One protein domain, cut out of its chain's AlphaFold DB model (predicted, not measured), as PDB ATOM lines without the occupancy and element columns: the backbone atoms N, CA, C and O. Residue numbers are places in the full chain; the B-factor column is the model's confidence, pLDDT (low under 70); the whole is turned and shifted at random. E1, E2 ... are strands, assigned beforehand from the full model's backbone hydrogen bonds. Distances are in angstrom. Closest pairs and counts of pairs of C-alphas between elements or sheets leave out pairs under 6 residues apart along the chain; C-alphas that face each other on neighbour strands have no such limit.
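What this domain is: This is residues 4 to 156 and 256 to 260 of the 268 residues of the protein "PKD domain-containing protein" of Bacteroidetes bacterium OLB11 (UniProt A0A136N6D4). Little regular structure, but its strands make a sandwich: two five-stranded sheets face to face, the small pair E3 and E9 at one end. The 158 printed residues include twelve named strands, E1 to E12, and no named helix; the class is all strand, with 58 residues in them. One sheet, E1 E11 E4 E7 E8, is mixed; the other, E6 E5 E10 E2 E12, antiparallel. The whole is compact, radius of gyration of the C-alphas 14.5 A, spanning 40 by 30 by 29 A.

Where its parts are: E1, residues 8 to 11, begins at C-alpha 8 (-23.519, 28.088, 180.786). E2 is 45 to 51, E3 56 to 58, E4 61 to 64, E5 70 to 77, 24.0 A long, E6 91 to 95, E7 103 to 106, E8 113 to 115, E9 117 to 119, E10 124 to 133, 28.9 A, E11 141 to 144. E12, 257 to 259, ends at C-alpha 259 (-22.273, 33.932, 198.216).

How they stand to each other: The sheets' facing parts are 9.3 A centre to centre. E7 and E8 are parallel, N 106 and O 114 3.0 A apart. E5 and E6 form a hairpin, N 75 and O 93 2.8 A apart.

The domain as a whole: Residues 157 to 255 are cut out, C-alphas 156 and 256 being 15.3 A apart. Links E1 to E2 and E5 to E6 are long. Confidence is under 70 in 44 residues, among them 13 to 43.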
ATOM      1  N   CYS A   4     -29.967  34.585 183.309       50.84
ATOM      2  CA  CYS A   4     -30.201  35.720 182.403       50.84
ATOM      3  C   CYS A   4     -30.259  35.335 180.906       50.84
ATOM      4  O   CYS A   4     -29.954  36.163 180.052       50.84
ATOM      5  N   GLY A   5     -30.608  34.085 180.569       52.50
ATOM      6  CA  GLY A   5     -30.584  33.603 179.184       52.50
ATOM      7  C   GLY A   5     -29.427  32.680 178.791       52.50
ATOM      8  O   GLY A   5     -29.403  32.227 177.651       52.50
ATOM      9  N   LEU A   6     -28.488  32.374 179.689       60.97
ATOM     10  CA  LEU A   6     -27.278  31.603 179.404       60.97
ATOM     11  C   LEU A   6     -27.329  30.171 179.962       60.97
ATOM     12  O   LEU A   6     -27.350  29.934 181.165       60.97
ATOM     13  N   ASN A   7     -27.211  29.173 179.086       72.00
ATOM     14  CA  ASN A   7     -27.137  27.766 179.511       72.00
ATOM     15  C   ASN A   7     -25.860  27.419 180.293       72.00
ATOM     16  O   ASN A   7     -25.834  26.392 180.972       72.00
ATOM     17  N   ASN A   8     -24.832  28.267 180.187       81.81
ATOM     18  CA  ASN A   8     -23.519  28.088 180.786       81.81
ATOM     19  C   ASN A   8     -23.095  29.355 181.535       81.81
ATOM     20  O   ASN A   8     -23.235  30.461 181.014       81.81
ATOM     21  N   TYR A   9     -22.508  29.187 182.715       83.56
ATOM     22  CA  TYR A   9     -21.924  30.264 183.504       83.56
ATOM     23  C   TYR A   9     -20.478  29.950 183.844       83.56
ATOM     24  O   TYR A   9     -20.183  28.983 184.546       83.56
ATOM     25  N   ALA A  10     -19.583  30.766 183.296       84.00
ATOM     26  CA  ALA A  10     -18.156  30.652 183.521       84.00
ATOM     27  C   ALA A  10     -17.781  31.318 184.847       84.00
ATOM     28  O   ALA A  10     -18.036  32.503 185.068       84.00
ATOM     29  N   VAL A  11     -17.132  30.545 185.706       79.75
ATOM     30  CA  VAL A  11     -16.560  30.978 186.972       79.75
ATOM     31  C   VAL A  11     -15.047  31.027 186.767       79.75
ATOM     32  O   VAL A  11     -14.432  29.975 186.610       79.75
ATOM     33  N   PRO A  12     -14.414  32.211 186.725       72.56
ATOM     34  CA  PRO A  12     -13.002  32.333 186.345       72.56
ATOM     35  C   PRO A  12     -12.014  31.877 187.435       72.56
ATOM     36  O   PRO A  12     -10.820  31.742 187.172       72.56
ATOM     37  N   PHE A  13     -12.491  31.617 188.656       69.94
ATOM     38  CA  PHE A  13     -11.645  31.296 189.802       69.94
ATOM     39  C   PHE A  13     -12.061  29.975 190.457       69.94
ATOM     40  O   PHE A  13     -13.242  29.697 190.643       69.94
ATOM     41  N   THR A  14     -11.072  29.166 190.831       64.62
ATOM     42  CA  THR A  14     -11.211  28.083 191.812       64.62
ATOM     43  C   THR A  14     -10.574  28.601 193.087       64.62
ATOM     44  O   THR A  14      -9.436  29.066 193.049       64.62
ATOM     45  N   TYR A  15     -11.315  28.591 194.183       61.75
ATOM     46  CA  TYR A  15     -10.933  29.308 195.391       61.75
ATOM     47  C   TYR A  15      -9.810  28.539 196.080       61.75
ATOM     48  O   TYR A  15      -9.792  27.314 196.062       61.75
ATOM     49  N   THR A  16      -8.832  29.263 196.611       50.28
ATOM     50  CA  THR A  16      -7.637  28.706 197.269       50.28
ATOM     51  C   THR A  16      -7.424  29.309 198.655       50.28
ATOM     52  O   THR A  16      -6.350  29.173 199.240       50.28
ATOM     53  N   THR A  17      -8.409  30.044 199.177       44.62
ATOM     54  CA  THR A  17      -8.232  30.798 200.418       44.62
ATOM     55  C   THR A  17      -8.066  29.850 201.600       44.62
ATOM     56  O   THR A  17      -8.733  28.828 201.696       44.62
ATOM     57  N   SER A  18      -7.205  30.187 202.550       45.56
ATOM     58  CA  SER A  18      -7.207  29.529 203.854       45.56
ATOM     59  C   SER A  18      -8.502  29.857 204.616       45.56
ATOM     60  O   SER A  18      -9.117  30.901 204.380       45.56
ATOM     61  N   ALA A  19      -8.897  28.980 205.545       41.94
ATOM     62  CA  ALA A  19      -9.940  29.240 206.545       41.94
ATOM     63  C   ALA A  19      -9.780  30.651 207.167       41.94
ATOM     64  O   ALA A  19      -8.644  31.125 207.277       41.94
ATOM     65  N   PRO A  20     -10.866  31.346 207.568       45.00
ATOM     66  CA  PRO A  20     -12.180  30.821 207.971       45.00
ATOM     67  C   PRO A  20     -13.289  30.889 206.907       45.00
ATOM     68  O   PRO A  20     -14.409  30.463 207.164       45.00
ATOM     69  N   TYR A  21     -13.007  31.405 205.711       46.22
ATOM     70  CA  TYR A  21     -14.041  31.807 204.745       46.22
ATOM     71  C   TYR A  21     -14.627  30.671 203.890       46.22
ATOM     72  O   TYR A  21     -15.372  30.923 202.949       46.22
ATOM     73  N   ASN A  22     -14.289  29.419 204.200       52.91
ATOM     74  CA  ASN A  22     -14.583  28.254 203.364       52.91
ATOM     75  C   ASN A  22     -14.707  26.931 204.140       52.91
ATOM     76  O   ASN A  22     -14.511  25.859 203.563       52.91
ATOM     77  N   VAL A  23     -15.021  27.000 205.434       51.47
ATOM     78  CA  VAL A  23     -15.368  25.818 206.229       51.47
ATOM     79  C   VAL A  23     -16.856  25.510 206.058       51.47
ATOM     80  O   VAL A  23     -17.694  26.411 206.097       51.47
ATOM     81  N   ASN A  24     -17.189  24.243 205.815       51.03
ATOM     82  CA  ASN A  24     -18.580  23.802 205.755       51.03
ATOM     83  C   ASN A  24     -19.260  23.979 207.124       51.03
ATOM     84  O   ASN A  24     -18.673  23.589 208.136       51.03
ATOM     85  N   PRO A  25     -20.500  24.487 207.169       50.53
ATOM     86  CA  PRO A  25     -21.202  24.729 208.424       50.53
ATOM     87  C   PRO A  25     -21.654  23.507 209.223       50.53
ATOM     88  O   PRO A  25     -22.042  23.666 210.379       50.53
ATOM     89  N   GLY A  26     -21.663  22.302 208.650       49.84
ATOM     90  CA  GLY A  26     -22.424  21.226 209.282       49.84
ATOM     91  C   GLY A  26     -21.976  19.827 208.939       49.84
ATOM     92  O   GLY A  26     -22.771  19.054 208.413       49.84
ATOM     93  N   GLY A  27     -20.741  19.503 209.325       49.88
ATOM     94  CA  GLY A  27     -20.280  18.126 209.495       49.88
ATOM     95  C   GLY A  27     -20.239  17.291 208.213       49.88
ATOM     96  O   GLY A  27     -20.752  17.653 207.158       49.88
ATOM     97  N   ALA A  28     -19.563  16.152 208.293       48.03
ATOM     98  CA  ALA A  28     -19.477  15.209 207.191       48.03
ATOM     99  C   ALA A  28     -20.861  14.577 206.955       48.03
ATOM    100  O   ALA A  28     -21.297  13.718 207.721       48.03
ATOM    101  N   ALA A  29     -21.569  15.009 205.913       52.34
ATOM    102  CA  ALA A  29     -22.732  14.288 205.418       52.34
ATOM    103  C   ALA A  29     -22.246  13.109 204.562       52.34
ATOM    104  O   ALA A  29     -21.364  13.255 203.710       52.34
ATOM    105  N   SER A  30     -22.799  11.923 204.808       53.19
ATOM    106  CA  SER A  30     -22.598  10.754 203.953       53.19
ATOM    107  C   SER A  30     -23.268  11.041 202.613       53.19
ATOM    108  O   SER A  30     -24.491  11.125 202.533       53.19
ATOM    109  N   CYS A  31     -22.476  11.236 201.567       58.00
ATOM    110  CA  CYS A  31     -23.013  11.494 200.246       58.00
ATOM    111  C   CYS A  31     -23.292  10.170 199.565       58.00
ATOM    112  O   CYS A  31     -22.402   9.334 199.395       58.00
ATOM    113  N   ASN A  32     -24.548   9.980 199.178       46.03
ATOM    114  CA  ASN A  32     -24.983   8.802 198.448       46.03
ATOM    115  C   ASN A  32     -24.580   8.952 196.967       46.03
ATOM    116  O   ASN A  32     -25.420   9.073 196.081       46.03
ATOM    117  N   ASN A  33     -23.274   9.030 196.694       53.00
ATOM    118  CA  ASN A  33     -22.767   8.794 195.348       53.00
ATOM    119  C   ASN A  33     -22.951   7.298 195.032       53.00
ATOM    120  O   ASN A  33     -22.865   6.468 195.938       53.00
ATOM    121  N   ALA A  34     -23.121   6.934 193.761       43.00
ATOM    122  CA  ALA A  34     -23.188   5.549 193.290       43.00
ATOM    123  C   ALA A  34     -21.974   4.680 193.690       43.00
ATOM    124  O   ALA A  34     -22.021   3.464 193.542       43.00
ATOM    125  N   VAL A  35     -20.899   5.289 194.207       44.50
ATOM    126  CA  VAL A  35     -19.670   4.609 194.654       44.50
ATOM    127  C   VAL A  35     -19.465   4.672 196.182       44.50
ATOM    128  O   VAL A  35     -18.554   4.036 196.700       44.50
ATOM    129  N   GLY A  36     -20.323   5.386 196.924       45.09
ATOM    130  CA  GLY A  36     -20.165   5.623 198.363       45.09
ATOM    131  C   GLY A  36     -19.006   6.576 198.695       45.09
ATOM    132  O   GLY A  36     -17.908   6.480 198.153       45.09
ATOM    133  N   GLY A  37     -19.241   7.537 199.587       49.81
ATOM    134  CA  GLY A  37     -18.202   8.460 200.039       49.81
ATOM    135  C   GLY A  37     -18.701   9.439 201.093       49.81
ATOM    136  O   GLY A  37     -19.871   9.818 201.123       49.81
ATOM    137  N   VAL A  38     -17.805   9.853 201.983       56.22
ATOM    138  CA  VAL A  38     -18.050  10.975 202.890       56.22
ATOM    139  C   VAL A  38     -17.511  12.223 202.195       56.22
ATOM    140  O   VAL A  38     -16.315  12.268 201.896       56.22
ATOM    141  N   VAL A  39     -18.357  13.232 201.939       59.69
ATOM    142  CA  VAL A  39     -17.834  14.550 201.552       59.69
ATOM    143  C   VAL A  39     -17.108  15.091 202.772       59.69
ATOM    144  O   VAL A  39     -17.718  15.469 203.773       59.69
ATOM    145  N   ASN A  40     -15.780  15.067 202.702       59.97
ATOM    146  CA  ASN A  40     -14.949  15.709 203.696       59.97
ATOM    147  C   ASN A  40     -14.760  17.146 203.237       59.97
ATOM    148  O   ASN A  40     -14.079  17.414 202.247       59.97
ATOM    149  N   PHE A  41     -15.436  18.060 203.917       61.06
ATOM    150  CA  PHE A  41     -15.491  19.450 203.514       61.06
ATOM    151  C   PHE A  41     -14.185  20.156 203.880       61.06
ATOM    152  O   PHE A  41     -14.075  20.835 204.900       61.06
ATOM    153  N   VAL A  42     -13.177  19.952 203.039       59.28
ATOM    154  CA  VAL A  42     -11.931  20.712 203.062       59.28
ATOM    155  C   VAL A  42     -12.182  22.160 202.619       59.28
ATOM    156  O   VAL A  42     -13.172  22.416 201.927       59.28
ATOM    157  N   PRO A  43     -11.309  23.108 203.012       61.78
ATOM    158  CA  PRO A  43     -11.312  24.477 202.497       61.78
ATOM    159  C   PRO A  43     -11.467  24.521 200.964       61.78
ATOM    160  O   PRO A  43     -11.030  23.592 200.292       61.78
ATOM    161  N   ASN A  44     -12.025  25.624 200.443       71.81
ATOM    162  CA  ASN A  44     -12.193  26.024 199.025       71.81
ATOM    163  C   ASN A  44     -13.617  25.953 198.450       71.81
ATOM    164  O   ASN A  44     -13.791  25.910 197.231       71.81
ATOM    165  N   TRP A  45     -14.634  25.995 199.311       76.50
ATOM    166  CA  TRP A  45     -16.032  26.056 198.888       76.50
ATOM    167  C   TRP A  45     -16.464  27.422 198.373       76.50
ATOM    168  O   TRP A  45     -16.028  28.474 198.836       76.50
ATOM    169  N   VAL A  46     -17.404  27.349 197.446       76.62
ATOM    170  CA  VAL A  46     -18.082  28.448 196.787       76.62
ATOM    171  C   VAL A  46     -19.557  28.181 196.825       76.62
ATOM    172  O   VAL A  46     -19.969  27.100 196.418       76.62
ATOM    173  N   TYR A  47     -20.355  29.151 197.241       78.44
ATOM    174  CA  TYR A  47     -21.786  28.945 197.370       78.44
ATOM    175  C   TYR A  47     -22.546  29.807 196.369       78.44
ATOM    176  O   TYR A  47     -22.263  30.989 196.179       78.44
ATOM    177  N   TYR A  48     -23.537  29.199 195.733       80.44
ATOM    178  CA  TYR A  48     -24.487  29.864 194.862       80.44
ATOM    179  C   TYR A  48     -25.882  29.644 195.414       80.44
ATOM    180  O   TYR A  48     -26.319  28.503 195.550       80.44
ATOM    181  N   ARG A  49     -26.594  30.727 195.705       80.94
ATOM    182  CA  ARG A  49     -28.000  30.657 196.091       80.94
ATOM    183  C   ARG A  49     -28.886  30.767 194.862       80.94
ATOM    184  O   ARG A  49     -28.624  31.602 193.995       80.94
ATOM    185  N   PHE A  50     -29.957  29.983 194.841       83.44
ATOM    186  CA  PHE A  50     -31.010  30.112 193.851       83.44
ATOM    187  C   PHE A  50     -32.390  29.692 194.362       83.44
ATOM    188  O   PHE A  50     -32.504  28.976 195.351       83.44
ATOM    189  N   ASN A  51     -33.439  30.114 193.654       85.31
ATOM    190  CA  ASN A  51     -34.823  29.739 193.942       85.31
ATOM    191  C   ASN A  51     -35.386  28.852 192.827       85.31
ATOM    192  O   ASN A  51     -35.031  29.002 191.656       85.31
ATOM    193  N   CYS A  52     -36.299  27.955 193.184       89.25
ATOM    194  CA  CYS A  52     -37.110  27.211 192.231       89.25
ATOM    195  C   CYS A  52     -38.485  27.880 192.108       89.25
ATOM    196  O   CYS A  52     -39.264  27.895 193.049       89.25
ATOM    197  N   PHE A  53     -38.802  28.431 190.942       87.44
ATOM    198  CA  PHE A  53     -40.081  29.085 190.639       87.44
ATOM    199  C   PHE A  53     -41.126  28.125 190.061       87.44
ATOM    200  O   PHE A  53     -42.298  28.468 189.941       87.44
ATOM    201  N   GLY A  54     -40.714  26.920 189.674       91.00
ATOM    202  CA  GLY A  54     -41.601  25.884 189.161       91.00
ATOM    203  C   GLY A  54     -40.949  24.522 189.309       91.00
ATOM    204  O   GLY A  54     -39.791  24.350 188.927       91.00
ATOM    205  N   ALA A  55     -41.696  23.579 189.877       95.31
ATOM    206  CA  ALA A  55     -41.197  22.249 190.186       95.31
ATOM    207  C   ALA A  55     -40.710  21.524 188.925       95.31
ATOM    208  O   ALA A  55     -41.211  21.747 187.821       95.31
ATOM    209  N   GLY A  56     -39.736  20.639 189.098       95.88
ATOM    210  CA  GLY A  56     -39.167  19.859 188.008       95.88
ATOM    211  C   GLY A  56     -37.827  19.265 188.402       95.88
ATOM    212  O   GLY A  56     -37.483  19.214 189.577       95.88
ATOM    213  N   ILE A  57     -37.056  18.829 187.418       96.00
ATOM    214  CA  ILE A  57     -35.764  18.188 187.639       96.00
ATOM    215  C   ILE A  57     -34.645  19.222 187.582       96.00
ATOM    216  O   ILE A  57     -34.591  20.025 186.649       96.00
ATOM    217  N   LEU A  58     -33.734  19.178 188.553       93.94
ATOM    218  CA  LEU A  58     -32.441  19.843 188.465       93.94
ATOM    219  C   LEU A  58     -31.428  18.918 187.797       93.94
ATOM    220  O   LEU A  58     -31.224  17.781 188.223       93.94
ATOM    221  N   ASN A  59     -30.759  19.447 186.778       93.88
ATOM    222  CA  ASN A  59     -29.597  18.833 186.159       93.88
ATOM    223  C   ASN A  59     -28.521  19.886 185.923       93.88
ATOM    224  O   ASN A  59     -28.793  20.933 185.333       93.88
ATOM    225  N   PHE A  60     -27.292  19.600 186.327       93.62
ATOM    226  CA  PHE A  60     -26.177  20.477 186.016       93.62
ATOM    227  C   PHE A  60     -24.877  19.706 185.849       93.62
ATOM    228  O   PHE A  60     -24.721  18.594 186.345       93.62
ATOM    229  N   THR A  61     -23.924  20.347 185.186       95.06
ATOM    230  CA  THR A  61     -22.546  19.890 185.044       95.06
ATOM    231  C   THR A  61     -21.600  20.969 185.545       95.06
ATOM    232  O   THR A  61     -21.777  22.142 185.211       95.06
ATOM    233  N   ILE A  62     -20.571  20.575 186.280       94.06
ATOM    234  CA  ILE A  62     -19.400  21.390 186.593       94.06
ATOM    235  C   ILE A  62     -18.272  20.887 185.696       94.06
ATOM    236  O   ILE A  62     -17.780  19.774 185.872       94.06
ATOM    237  N   THR A  63     -17.877  21.702 184.725       94.69
ATOM    238  CA  THR A  63     -16.717  21.430 183.867       94.69
ATOM    239  C   THR A  63     -15.549  22.268 184.369       94.69
ATOM    240  O   THR A  63     -15.569  23.482 184.158       94.69
ATOM    241  N   PRO A  64     -14.560  21.692 185.071       92.69
ATOM    242  CA  PRO A  64     -13.410  22.465 185.512       92.69
ATOM    243  C   PRO A  64     -12.588  22.944 184.313       92.69
ATOM    244  O   PRO A  64     -12.465  22.239 183.313       92.69
ATOM    245  N   ASN A  65     -12.010  24.143 184.422       91.81
ATOM    246  CA  ASN A  65     -11.123  24.665 183.379       91.81
ATOM    247  C   ASN A  65      -9.822  23.847 183.290       91.81
ATOM    248  O   ASN A  65      -9.230  23.742 182.219       91.81
ATOM    249  N   ASP A  66      -9.396  23.257 184.410       90.56
ATOM    250  CA  ASP A  66      -8.319  22.274 184.469       90.56
ATOM    251  C   ASP A  66      -8.919  20.859 184.614       90.56
ATOM    252  O   ASP A  66      -9.535  20.563 185.641       90.56
ATOM    253  N   PRO A  67      -8.758  19.960 183.626       90.81
ATOM    254  CA  PRO A  67      -9.376  18.633 183.645       90.81
ATOM    255  C   PRO A  67      -8.817  17.707 184.734       90.81
ATOM    256  O   PRO A  67      -9.408  16.666 185.003       90.81
ATOM    257  N   LEU A  68      -7.692  18.063 185.364       90.31
ATOM    258  CA  LEU A  68      -7.146  17.326 186.502       90.31
ATOM    259  C   LEU A  68      -7.728  17.797 187.842       90.31
ATOM    260  O   LEU A  68      -7.366  17.239 188.876       90.31
ATOM    261  N   ALA A  69      -8.573  18.834 187.858       88.25
ATOM    262  CA  ALA A  69      -9.207  19.313 189.081       88.25
ATOM    263  C   ALA A  69     -10.271  18.323 189.573       88.25
ATOM    264  O   ALA A  69     -11.169  17.934 188.827       88.25
ATOM    265  N   ASP A  70     -10.166  17.966 190.849       86.81
ATOM    266  CA  ASP A  70     -11.143  17.191 191.609       86.81
ATOM    267  C   ASP A  70     -12.172  18.161 192.209       86.81
ATOM    268  O   ASP A  70     -11.855  18.955 193.108       86.81
ATOM    269  N   MET A  71     -13.375  18.149 191.631       86.75
ATOM    270  CA  MET A  71     -14.460  19.065 191.964       86.75
ATOM    271  C   MET A  71     -15.514  18.355 192.824       86.75
ATOM    272  O   MET A  71     -16.270  17.500 192.354       86.75
ATOM    273  N   ASP A  72     -15.614  18.783 194.075       85.69
ATOM    274  CA  ASP A  72     -16.655  18.363 195.006       85.69
ATOM    275  C   ASP A  72     -17.813  19.359 194.967       85.69
ATOM    276  O   ASP A  72     -17.638  20.549 194.695       85.69
ATOM    277  N   TRP A  73     -19.025  18.889 195.245       87.62
ATOM    278  CA  TRP A  73     -20.184  19.772 195.313       87.62
ATOM    279  C   TRP A  73     -21.274  19.205 196.214       87.62
ATOM    280  O   TRP A  73     -21.325  18.007 196.490       87.62
ATOM    281  N   ALA A  74     -22.161  20.080 196.669       86.25
ATOM    282  CA  ALA A  74     -23.327  19.714 197.454       86.25
ATOM    283  C   ALA A  74     -24.466  20.708 197.231       86.25
ATOM    284  O   ALA A  74     -24.231  21.877 196.926       86.25
ATOM    285  N   ILE A  75     -25.701  20.235 197.365       88.81
ATOM    286  CA  ILE A  75     -26.908  21.051 197.311       88.81
ATOM    287  C   ILE A  75     -27.658  20.918 198.620       88.81
ATOM    288  O   ILE A  75     -27.890  19.803 199.087       88.81
ATOM    289  N   TRP A  76     -28.090  22.049 199.160       86.81
ATOM    290  CA  TRP A  76     -28.937  22.122 200.344       86.81
ATOM    291  C   TRP A  76     -30.251  22.811 200.018       86.81
ATOM    292  O   TRP A  76     -30.270  23.776 199.253       86.81
ATOM    293  N   ASP A  77     -31.329  22.330 200.627       88.19
ATOM    294  CA  ASP A  77     -32.598  23.042 200.694       88.19
ATOM    295  C   ASP A  77     -32.573  23.950 201.923       88.19
ATOM    296  O   ASP A  77     -32.517  23.488 203.061       88.19
ATOM    297  N   ILE A  78     -32.571  25.254 201.686       82.06
ATOM    298  CA  ILE A  78     -32.473  26.268 202.736       82.06
ATOM    299  C   ILE A  78     -33.806  26.967 202.992       82.06
ATOM    300  O   ILE A  78     -33.843  27.979 203.687       82.06
ATOM    301  N   THR A  79     -34.903  26.448 202.436       82.50
ATOM    302  CA  THR A  79     -36.226  27.088 202.489       82.50
ATOM    303  C   THR A  79     -36.671  27.373 203.920       82.50
ATOM    304  O   THR A  79     -37.234  28.430 204.189       82.50
ATOM    305  N   THR A  80     -36.391  26.457 204.852       82.12
ATOM    306  CA  THR A  80     -36.770  26.601 206.266       82.12
ATOM    307  C   THR A  80     -35.611  27.009 207.168       82.12
ATOM    308  O   THR A  80     -35.833  27.654 208.188       82.12
ATOM    309  N   THR A  81     -34.380  26.618 206.834       69.56
ATOM    310  CA  THR A  81     -33.203  26.850 207.685       69.56
ATOM    311  C   THR A  81     -32.525  28.190 207.420       69.56
ATOM    312  O   THR A  81     -31.691  28.612 208.218       69.56
ATOM    313  N   GLY A  82     -32.836  28.836 206.294       71.06
ATOM    314  CA  GLY A  82     -32.084  29.988 205.810       71.06
ATOM    315  C   GLY A  82     -30.636  29.630 205.475       71.06
ATOM    316  O   GLY A  82     -30.231  28.459 205.465       71.06
ATOM    317  N   CYS A  83     -29.830  30.651 205.198       67.19
ATOM    318  CA  CYS A  83     -28.443  30.440 204.780       67.19
ATOM    319  C   CYS A  83     -27.479  30.199 205.961       67.19
ATOM    320  O   CYS A  83     -26.344  29.747 205.778       67.19
ATOM    321  N   GLY A  84     -27.934  30.502 207.179       61.84
ATOM    322  CA  GLY A  84     -27.165  30.407 208.417       61.84
ATOM    323  C   GLY A  84     -27.020  28.993 208.981       61.84
ATOM    324  O   GLY A  84     -26.456  28.836 210.062       61.84
ATOM    325  N   THR A  85     -27.521  27.944 208.316       66.50
ATOM    326  CA  THR A  85     -27.397  26.560 208.812       66.50
ATOM    327  C   THR A  85     -27.399  25.532 207.669       66.50
ATOM    328  O   THR A  85     -28.444  25.005 207.300       66.50
ATOM    329  N   LEU A  86     -26.226  25.209 207.111       75.69
ATOM    330  CA  LEU A  86     -26.058  24.096 206.159       75.69
ATOM    331  C   LEU A  86     -25.589  22.849 206.909       75.69
ATOM    332  O   LEU A  86     -24.596  22.912 207.624       75.69
ATOM    333  N   ASN A  87     -26.284  21.722 206.797       73.62
ATOM    334  CA  ASN A  87     -25.922  20.499 207.514       73.62
ATOM    335  C   ASN A  87     -26.423  19.238 206.794       73.62
ATOM    336  O   ASN A  87     -27.024  19.293 205.722       73.62
ATOM    337  N   ALA A  88     -26.160  18.069 207.376       73.25
ATOM    338  CA  ALA A  88     -26.612  16.794 206.821       73.25
ATOM    339  C   ALA A  88     -28.147  16.634 206.786       73.25
ATOM    340  O   ALA A  88     -28.654  15.847 205.997       73.25
ATOM    341  N   GLY A  89     -28.893  17.358 207.623       76.50
ATOM    342  CA  GLY A  89     -30.353  17.289 207.694       76.50
ATOM    343  C   GLY A  89     -31.080  18.048 206.582       76.50
ATOM    344  O   GLY A  89     -32.253  17.777 206.351       76.50
ATOM    345  N   ASN A  90     -30.409  18.972 205.885       79.44
ATOM    346  CA  ASN A  90     -30.997  19.733 204.778       79.44
ATOM    347  C   ASN A  90     -30.281  19.544 203.429       79.44
ATOM    348  O   ASN A  90     -30.629  20.198 202.445       79.44
ATOM    349  N   ILE A  91     -29.322  18.620 203.353       83.38
ATOM    350  CA  ILE A  91     -28.666  18.245 202.099       83.38
ATOM    351  C   ILE A  91     -29.631  17.472 201.188       83.38
ATOM    352  O   ILE A  91     -30.365  16.596 201.637       83.38
ATOM    353  N   GLN A  92     -29.626  17.797 199.897       88.00
ATOM    354  CA  GLN A  92     -30.462  17.160 198.876       88.00
ATOM    355  C   GLN A  92     -29.652  16.216 197.986       88.00
ATOM    356  O   GLN A  92     -30.121  15.146 197.610       88.00
ATOM    357  N   ALA A  93     -28.425  16.610 197.641       87.75
ATOM    358  CA  ALA A  93     -27.503  15.817 196.836       87.75
ATOM    359  C   ALA A  93     -26.070  16.312 197.022       87.75
ATOM    360  O   ALA A  93     -25.857  17.469 197.384       87.75
ATOM    361  N   CYS A  94     -25.088  15.455 196.752       85.44
ATOM    362  CA  CYS A  94     -23.679  15.819 196.837       85.44
ATOM    363  C   CYS A  94     -22.753  14.794 196.179       85.44
ATOM    364  O   CYS A  94     -23.096  13.618 196.048       85.44
ATOM    365  N   ASN A  95     -21.549  15.244 195.825       84.44
ATOM    366  CA  ASN A  95     -20.479  14.453 195.230       84.44
ATOM    367  C   ASN A  95     -19.153  14.658 195.977       84.44
ATOM    368  O   ASN A  95     -18.783  15.793 196.272       84.44
ATOM    369  N   SER A  96     -18.432  13.552 196.191       80.25
ATOM    370  CA  SER A  96     -17.050  13.506 196.704       80.25
ATOM    371  C   SER A  96     -16.115  12.623 195.863       80.25
ATOM    372  O   SER A  96     -15.185  12.009 196.402       80.25
ATOM    373  N   TYR A  97     -16.451  12.395 194.590       81.75
ATOM    374  CA  TYR A  97     -15.716  11.477 193.717       81.75
ATOM    375  C   TYR A  97     -14.257  11.912 193.563       81.75
ATOM    376  O   TYR A  97     -14.001  13.021 193.141       81.75
ATOM    377  N   THR A  98     -13.302  11.024 193.842       79.44
ATOM    378  CA  THR A  98     -11.865  11.352 193.913       79.44
ATOM    379  C   THR A  98     -11.162  11.507 192.559       79.44
ATOM    380  O   THR A  98      -9.934  11.582 192.520       79.44
ATOM    381  N   GLY A  99     -11.887  11.449 191.443       82.00
ATOM    382  CA  GLY A  99     -11.308  11.602 190.108       82.00
ATOM    383  C   GLY A  99     -11.449  13.030 189.596       82.00
ATOM    384  O   GLY A  99     -12.455  13.687 189.848       82.00
ATOM    385  N   GLY A 100     -10.449  13.491 188.846       87.00
ATOM    386  CA  GLY A 100     -10.513  14.788 188.178       87.00
ATOM    387  C   GLY A 100     -11.504  14.809 187.012       87.00
ATOM    388  O   GLY A 100     -11.836  13.767 186.439       87.00
ATOM    389  N   GLY A 101     -11.936  16.013 186.642       90.50
ATOM    390  CA  GLY A 101     -12.726  16.259 185.440       90.50
ATOM    391  C   GLY A 101     -14.169  16.655 185.730       90.50
ATOM    392  O   GLY A 101     -14.479  17.270 186.749       90.50
ATOM    393  N   VAL A 102     -15.055  16.374 184.772       93.56
ATOM    394  CA  VAL A 102     -16.453  16.819 184.833       93.56
ATOM    395  C   VAL A 102     -17.207  16.058 185.923       93.56
ATOM    396  O   VAL A 102     -17.136  14.834 185.998       93.56
ATOM    397  N   THR A 103     -17.967  16.797 186.726       93.00
ATOM    398  CA  THR A 103     -18.857  16.269 187.771       93.00
ATOM    399  C   THR A 103     -20.246  16.892 187.644       93.00
ATOM    400  O   THR A 103     -20.431  17.878 186.925       93.00
ATOM    401  N   GLY A 104     -21.239  16.357 188.348       93.50
ATOM    402  CA  GLY A 104     -22.554  16.982 188.468       93.50
ATOM    403  C   GLY A 104     -23.680  15.971 188.607       93.50
ATOM    404  O   GLY A 104     -23.536  14.935 189.252       93.50
ATOM    405  N   MET A 105     -24.809  16.279 187.985       92.25
ATOM    406  CA  MET A 105     -25.989  15.425 187.944       92.25
ATOM    407  C   MET A 105     -26.214  14.885 186.538       92.25
ATOM    408  O   MET A 105     -25.951  15.570 185.548       92.25
ATOM    409  N   GLN A 106     -26.739  13.666 186.463       91.69
ATOM    410  CA  GLN A 106     -27.256  13.093 185.225       91.69
ATOM    411  C   GLN A 106     -28.354  12.052 185.525       91.69
ATOM    412  O   GLN A 106     -28.480  11.616 186.672       91.69
ATOM    413  N   PRO A 107     -29.164  11.629 184.534       90.31
ATOM    414  CA  PRO A 107     -30.290  10.719 184.775       90.31
ATOM    415  C   PRO A 107     -29.894   9.377 185.405       90.31
ATOM    416  O   PRO A 107     -30.638   8.827 186.212       90.31
ATOM    417  N   VAL A 108     -28.717   8.853 185.047       87.31
ATOM    418  CA  VAL A 108     -28.176   7.590 185.565       87.31
ATOM    419  C   VAL A 108     -26.846   7.868 186.248       87.31
ATOM    420  O   VAL A 108     -25.895   8.284 185.594       87.31
ATOM    421  N   ALA A 109     -26.761   7.640 187.554       84.88
ATOM    422  CA  ALA A 109     -25.539   7.904 188.307       84.88
ATOM    423  C   ALA A 109     -24.324   7.151 187.724       84.88
ATOM    424  O   ALA A 109     -24.441   6.020 187.252       84.88
ATOM    425  N   ALA A 110     -23.155   7.791 187.754       86.38
ATOM    426  CA  ALA A 110     -21.891   7.222 187.291       86.38
ATOM    427  C   ALA A 110     -20.720   7.811 188.089       86.38
ATOM    428  O   ALA A 110     -20.908   8.628 188.987       86.38
ATOM    429  N   ALA A 111     -19.492   7.416 187.760       84.00
ATOM    430  CA  ALA A 111     -18.300   8.023 188.344       84.00
ATOM    431  C   ALA A 111     -18.305   9.551 188.130       84.00
ATOM    432  O   ALA A 111     -18.372  10.012 186.995       84.00
ATOM    433  N   GLY A 112     -18.271  10.318 189.223       84.00
ATOM    434  CA  GLY A 112     -18.363  11.783 189.201       84.00
ATOM    435  C   GLY A 112     -19.780  12.354 189.070       84.00
ATOM    436  O   GLY A 112     -19.936  13.567 189.130       84.00
ATOM    437  N   PHE A 113     -20.820  11.526 188.933       89.69
ATOM    438  CA  PHE A 113     -22.188  12.007 188.735       89.69
ATOM    439  C   PHE A 113     -23.193  11.342 189.668       89.69
ATOM    440  O   PHE A 113     -23.298  10.115 189.729       89.69
ATOM    441  N   THR A 114     -24.016  12.156 190.325       87.00
ATOM    442  CA  THR A 114     -25.180  11.658 191.065       87.00
ATOM    443  C   THR A 114     -26.402  11.559 190.156       87.00
ATOM    444  O   THR A 114     -26.448  12.146 189.071       87.00
ATOM    445  N   GLY A 115     -27.435  10.864 190.640       89.69
ATOM    446  CA  GLY A 115     -28.775  10.996 190.075       89.69
ATOM    447  C   GLY A 115     -29.286  12.436 190.185       89.69
ATOM    448  O   GLY A 115     -28.874  13.193 191.070       89.69
ATOM    449  N   GLN A 116     -30.179  12.804 189.272       92.06
ATOM    450  CA  GLN A 116     -30.888  14.081 189.299       92.06
ATOM    451  C   GLN A 116     -31.843  14.167 190.498       92.06
ATOM    452  O   GLN A 116     -32.393  13.156 190.934       92.06
ATOM    453  N   ILE A 117     -32.089  15.384 190.989       92.50
ATOM    454  CA  ILE A 117     -33.064  15.642 192.059       92.50
ATOM    455  C   ILE A 117     -34.269  16.421 191.536       92.50
ATOM    456  O   ILE A 117     -34.149  17.239 190.621       92.50
ATOM    457  N   ALA A 118     -35.432  16.187 192.141       95.81
ATOM    458  CA  ALA A 118     -36.605  17.019 191.923       95.81
ATOM    459  C   ALA A 118     -36.528  18.263 192.819       95.81
ATOM    460  O   ALA A 118     -36.353  18.146 194.029       95.81
ATOM    461  N   LEU A 119     -36.675  19.445 192.226       95.50
ATOM    462  CA  LEU A 119     -36.853  20.692 192.959       95.50
ATOM    463  C   LEU A 119     -38.334  20.970 193.175       95.50
ATOM    464  O   LEU A 119     -39.174  20.693 192.312       95.50
ATOM    465  N   ILE A 120     -38.628  21.571 194.320       95.12
ATOM    466  CA  ILE A 120     -39.974  21.949 194.727       95.12
ATOM    467  C   ILE A 120     -40.172  23.433 194.413       95.12
ATOM    468  O   ILE A 120     -39.295  24.260 194.659       95.12
ATOM    469  N   ALA A 121     -41.329  23.784 193.851       91.69
ATOM    470  CA  ALA A 121     -41.659  25.179 193.586       91.69
ATOM    471  C   ALA A 121     -41.680  25.997 194.888       91.69
ATOM    472  O   ALA A 121     -42.149  25.527 195.921       91.69
ATOM    473  N   ASN A 122     -41.221  27.242 194.805       86.81
ATOM    474  CA  ASN A 122     -41.056  28.201 195.898       86.81
ATOM    475  C   ASN A 122     -40.005  27.827 196.956       86.81
ATOM    476  O   ASN A 122     -39.929  28.492 197.986       86.81
ATOM    477  N   HIS A 123     -39.168  26.819 196.706       88.81
ATOM    478  CA  HIS A 123     -38.041  26.507 197.582       88.81
ATOM    479  C   HIS A 123     -36.785  27.307 197.209       88.81
ATOM    480  O   HIS A 123     -36.567  27.673 196.049       88.81
ATOM    481  N   SER A 124     -35.950  27.560 198.217       84.94
ATOM    482  CA  SER A 124     -34.627  28.176 198.097       84.94
ATOM    483  C   SER A 124     -33.545  27.120 198.303       84.94
ATOM    484  O   SER A 124     -33.597  26.354 199.262       84.94
ATOM    485  N   TYR A 125     -32.529  27.121 197.448       88.19
ATOM    486  CA  TYR A 125     -31.437  26.158 197.478       88.19
ATOM    487  C   TYR A 125     -30.076  26.854 197.466       88.19
ATOM    488  O   TYR A 125     -29.920  27.957 196.933       88.19
ATOM    489  N   ILE A 126     -29.073  26.177 198.019       86.00
ATOM    490  CA  ILE A 126     -27.660  26.526 197.849       86.00
ATOM    491  C   ILE A 126     -26.960  25.397 197.099       86.00
ATOM    492  O   ILE A 126     -27.058  24.251 197.517       86.00
ATOM    493  N   LEU A 127     -26.227  25.730 196.034       88.31
ATOM    494  CA  LEU A 127     -25.222  24.878 195.399       88.31
ATOM    495  C   LEU A 127     -23.839  25.301 195.899       88.31
ATOM    496  O   LEU A 127     -23.372  26.397 195.595       88.31
ATOM    497  N   GLY A 128     -23.190  24.430 196.659       84.44
ATOM    498  CA  GLY A 128     -21.784  24.535 197.013       84.44
ATOM    499  C   GLY A 128     -20.916  23.825 195.983       84.44
ATOM    500  O   GLY A 128     -21.214  22.688 195.629       84.44
ATOM    501  N   VAL A 129     -19.831  24.455 195.542       85.69
ATOM    502  CA  VAL A 129     -18.803  23.854 194.685       85.69
ATOM    503  C   VAL A 129     -17.443  24.078 195.325       85.69
ATOM    504  O   VAL A 129     -17.128  25.189 195.737       85.69
ATOM    505  N   SER A 130     -16.627  23.039 195.401       81.56
ATOM    506  CA  SER A 130     -15.280  23.079 195.950       81.56
ATOM    507  C   SER A 130     -14.309  22.412 195.001       81.56
ATOM    508  O   SER A 130     -14.632  21.430 194.339       81.56
ATOM    509  N   ARG A 131     -13.088  22.936 194.970       82.12
ATOM    510  CA  ARG A 131     -11.959  22.209 194.412       82.12
ATOM    511  C   ARG A 131     -11.201  21.550 195.553       82.12
ATOM    512  O   ARG A 131     -10.459  22.214 196.278       82.12
ATOM    513  N   LYS A 132     -11.375  20.239 195.681       79.62
ATOM    514  CA  LYS A 132     -10.753  19.442 196.738       79.62
ATOM    515  C   LYS A 132      -9.273  19.206 196.478       79.62
ATOM    516  O   LYS A 132      -8.462  19.324 197.394       79.62
ATOM    517  N   SER A 133      -8.911  18.853 195.244       80.25
ATOM    518  CA  SER A 133      -7.533  18.519 194.875       80.25
ATOM    519  C   SER A 133      -7.264  18.673 193.369       80.25
ATOM    520  O   SER A 133      -8.141  19.097 192.613       80.25
ATOM    521  N   GLY A 134      -6.028  18.388 192.936       79.12
ATOM    522  CA  GLY A 134      -5.613  18.442 191.523       79.12
ATOM    523  C   GLY A 134      -5.709  19.840 190.903       79.12
ATOM    524  O   GLY A 134      -5.985  20.795 191.615       79.12
ATOM    525  N   GLY A 135      -5.455  19.983 189.600       70.44
ATOM    526  CA  GLY A 135      -5.847  21.149 188.788       70.44
ATOM    527  C   GLY A 135      -5.117  22.498 188.970       70.44
ATOM    528  O   GLY A 135      -5.740  23.556 188.882       70.44
ATOM    529  N   LEU A 136      -3.831  22.515 189.341       72.44
ATOM    530  CA  LEU A 136      -3.110  23.735 189.771       72.44
ATOM    531  C   LEU A 136      -2.781  24.741 188.655       72.44
ATOM    532  O   LEU A 136      -2.286  25.820 188.971       72.44
ATOM    533  N   VAL A 137      -3.045  24.418 187.385       74.75
ATOM    534  CA  VAL A 137      -2.561  25.210 186.243       74.75
ATOM    535  C   VAL A 137      -3.581  26.247 185.792       74.75
ATOM    536  O   VAL A 137      -3.214  27.374 185.470       74.75
ATOM    537  N   THR A 138      -4.865  25.891 185.754       79.75
ATOM    538  CA  THR A 138      -5.935  26.802 185.325       79.75
ATOM    539  C   THR A 138      -7.023  26.873 186.385       79.75
ATOM    540  O   THR A 138      -7.500  25.858 186.885       79.75
ATOM    541  N   THR A 139      -7.411  28.088 186.765       80.38
ATOM    542  CA  THR A 139      -8.453  28.304 187.770       80.38
ATOM    543  C   THR A 139      -9.830  28.361 187.131       80.38
ATOM    544  O   THR A 139      -9.979  28.762 185.977       80.38
ATOM    545  N   GLY A 140     -10.852  28.020 187.909       84.06
ATOM    546  CA  GLY A 140     -12.248  28.179 187.512       84.06
ATOM    547  C   GLY A 140     -12.911  26.929 186.945       84.06
ATOM    548  O   GLY A 140     -12.310  25.859 186.840       84.06
ATOM    549  N   PHE A 141     -14.188  27.080 186.619       89.56
ATOM    550  CA  PHE A 141     -15.054  26.042 186.069       89.56
ATOM    551  C   PHE A 141     -16.260  26.661 185.356       89.56
ATOM    552  O   PHE A 141     -16.577  27.834 185.539       89.56
ATOM    553  N   ILE A 142     -16.962  25.863 184.562       91.56
ATOM    554  CA  ILE A 142     -18.220  26.231 183.912       91.56
ATOM    555  C   ILE A 142     -19.356  25.438 184.556       91.56
ATOM    556  O   ILE A 142     -19.292  24.211 184.631       91.56
ATOM    557  N   LEU A 143     -20.407  26.140 184.985       91.62
ATOM    558  CA  LEU A 143     -21.689  25.548 185.364       91.62
ATOM    559  C   LEU A 143     -22.610  25.498 184.149       91.62
ATOM    560  O   LEU A 143     -22.960  26.547 183.612       91.62
ATOM    561  N   GLY A 144     -23.014  24.301 183.738       92.00
ATOM    562  CA  GLY A 144     -23.997  24.082 182.676       92.00
ATOM    563  C   GLY A 144     -25.286  23.504 183.246       92.00
ATOM    564  O   GLY A 144     -25.213  22.594 184.058       92.00
ATOM    565  N   PHE A 145     -26.454  23.995 182.824       90.94
ATOM    566  CA  PHE A 145     -27.768  23.553 183.342       90.94
ATOM    567  C   PHE A 145     -28.622  22.806 182.305       90.94
ATOM    568  O   PHE A 145     -29.841  22.678 182.450       90.94
ATOM    569  N   ALA A 146     -27.997  22.326 181.227       90.12
ATOM    570  CA  ALA A 146     -28.682  21.550 180.200       90.12
ATOM    571  C   ALA A 146     -29.398  20.339 180.824       90.12
ATOM    572  O   ALA A 146     -28.831  19.650 181.667       90.12
ATOM    573  N   GLY A 147     -30.647  20.090 180.428       90.31
ATOM    574  CA  GLY A 147     -31.468  19.003 180.978       90.31
ATOM    575  C   GLY A 147     -32.212  19.336 182.278       90.31
ATOM    576  O   GLY A 147     -33.019  18.523 182.717       90.31
ATOM    577  N   THR A 148     -32.002  20.515 182.879       92.19
ATOM    578  CA  THR A 148     -32.890  21.006 183.943       92.19
ATOM    579  C   THR A 148     -34.277  21.273 183.361       92.19
ATOM    580  O   THR A 148     -34.409  22.003 182.377       92.19
ATOM    581  N   THR A 149     -35.312  20.731 184.001       94.00
ATOM    582  CA  THR A 149     -36.720  21.026 183.692       94.00
ATOM    583  C   THR A 149     -37.403  21.860 184.772       94.00
ATOM    584  O   THR A 149     -38.425  22.481 184.493       94.00
ATOM    585  N   ALA A 150     -36.837  21.923 185.984       92.75
ATOM    586  CA  ALA A 150     -37.287  22.861 187.004       92.75
ATOM    587  C   ALA A 150     -37.156  24.302 186.491       92.75
ATOM    588  O   ALA A 150     -36.128  24.688 185.924       92.75
ATOM    589  N   ASN A 151     -38.178  25.127 186.723       88.31
ATOM    590  CA  ASN A 151     -38.058  26.549 186.450       88.31
ATOM    591  C   ASN A 151     -37.227  27.184 187.556       88.31
ATOM    592  O   ASN A 151     -37.737  27.626 188.579       88.31
ATOM    593  N   ILE A 152     -35.930  27.226 187.328       84.69
ATOM    594  CA  ILE A 152     -34.978  27.888 188.203       84.69
ATOM    595  C   ILE A 152     -34.752  29.337 187.746       84.69
ATOM    596  O   ILE A 152     -33.932  30.045 188.288       84.69
ATOM    597  N   THR A 153     -35.485  29.840 186.752       77.44
ATOM    598  CA  THR A 153     -35.238  31.172 186.185       77.44
ATOM    599  C   THR A 153     -36.243  32.190 186.643       77.44
ATOM    600  O   THR A 153     -37.446  32.003 186.457       77.44
ATOM    601  N   ASP A 154     -35.735  33.302 187.162       73.50
ATOM    602  CA  ASP A 154     -36.581  34.448 187.411       73.50
ATOM    603  C   ASP A 154     -36.727  35.297 186.146       73.50
ATOM    604  O   ASP A 154     -35.831  36.057 185.781       73.50
ATOM    605  N   ASN A 155     -37.864  35.156 185.467       68.19
ATOM    606  CA  ASN A 155     -38.202  35.986 184.309       68.19
ATOM    607  C   ASN A 155     -39.173  37.121 184.669       68.19
ATOM    608  O   ASN A 155     -39.518  37.923 183.803       68.19
ATOM    609  N   ALA A 156     -39.659  37.178 185.913       73.75
ATOM    610  CA  ALA A 156     -40.607  38.202 186.323       73.75
ATOM    611  C   ALA A 156     -39.842  39.452 186.768       73.75
ATOM    612  O   ALA A 156     -39.088  39.418 187.742       73.75
ATOM    613  N   LEU A 256     -28.196  32.716 189.856       53.53
ATOM    614  CA  LEU A 256     -27.236  32.355 190.889       53.53
ATOM    615  C   LEU A 256     -26.705  33.627 191.534       53.53
ATOM    616  O   LEU A 256     -26.020  34.433 190.895       53.53
ATOM    617  N   ILE A 257     -26.988  33.784 192.820       58.16
ATOM    618  CA  ILE A 257     -26.343  34.801 193.640       58.16
ATOM    619  C   ILE A 257     -25.110  34.148 194.248       58.16
ATOM    620  O   ILE A 257     -25.216  33.210 195.036       58.16
ATOM    621  N   PHE A 258     -23.940  34.625 193.835       54.56
ATOM    622  CA  PHE A 258     -22.675  34.227 194.427       54.56
ATOM    623  C   PHE A 258     -22.619  34.683 195.886       54.56
ATOM    624  O   PHE A 258     -22.748  35.873 196.178       54.56
ATOM    625  N   VAL A 259     -22.409  33.730 196.782       55.41
ATOM    626  CA  VAL A 259     -22.273  33.932 198.216       55.41
ATOM    627  C   VAL A 259     -20.831  33.602 198.578       55.41
ATOM    628  O   VAL A 259     -20.431  32.438 198.579       55.41
ATOM    629  N   GLN A 260     -20.036  34.631 198.874       45.78
ATOM    630  CA  GLN A 260     -18.604  34.429 199.080       45.78
ATOM    631  C   GLN A 260     -18.250  33.900 200.475       45.78
ATOM    632  O   GLN A 260     -17.196  33.288 200.601       45.78
TER     633      GLN A 260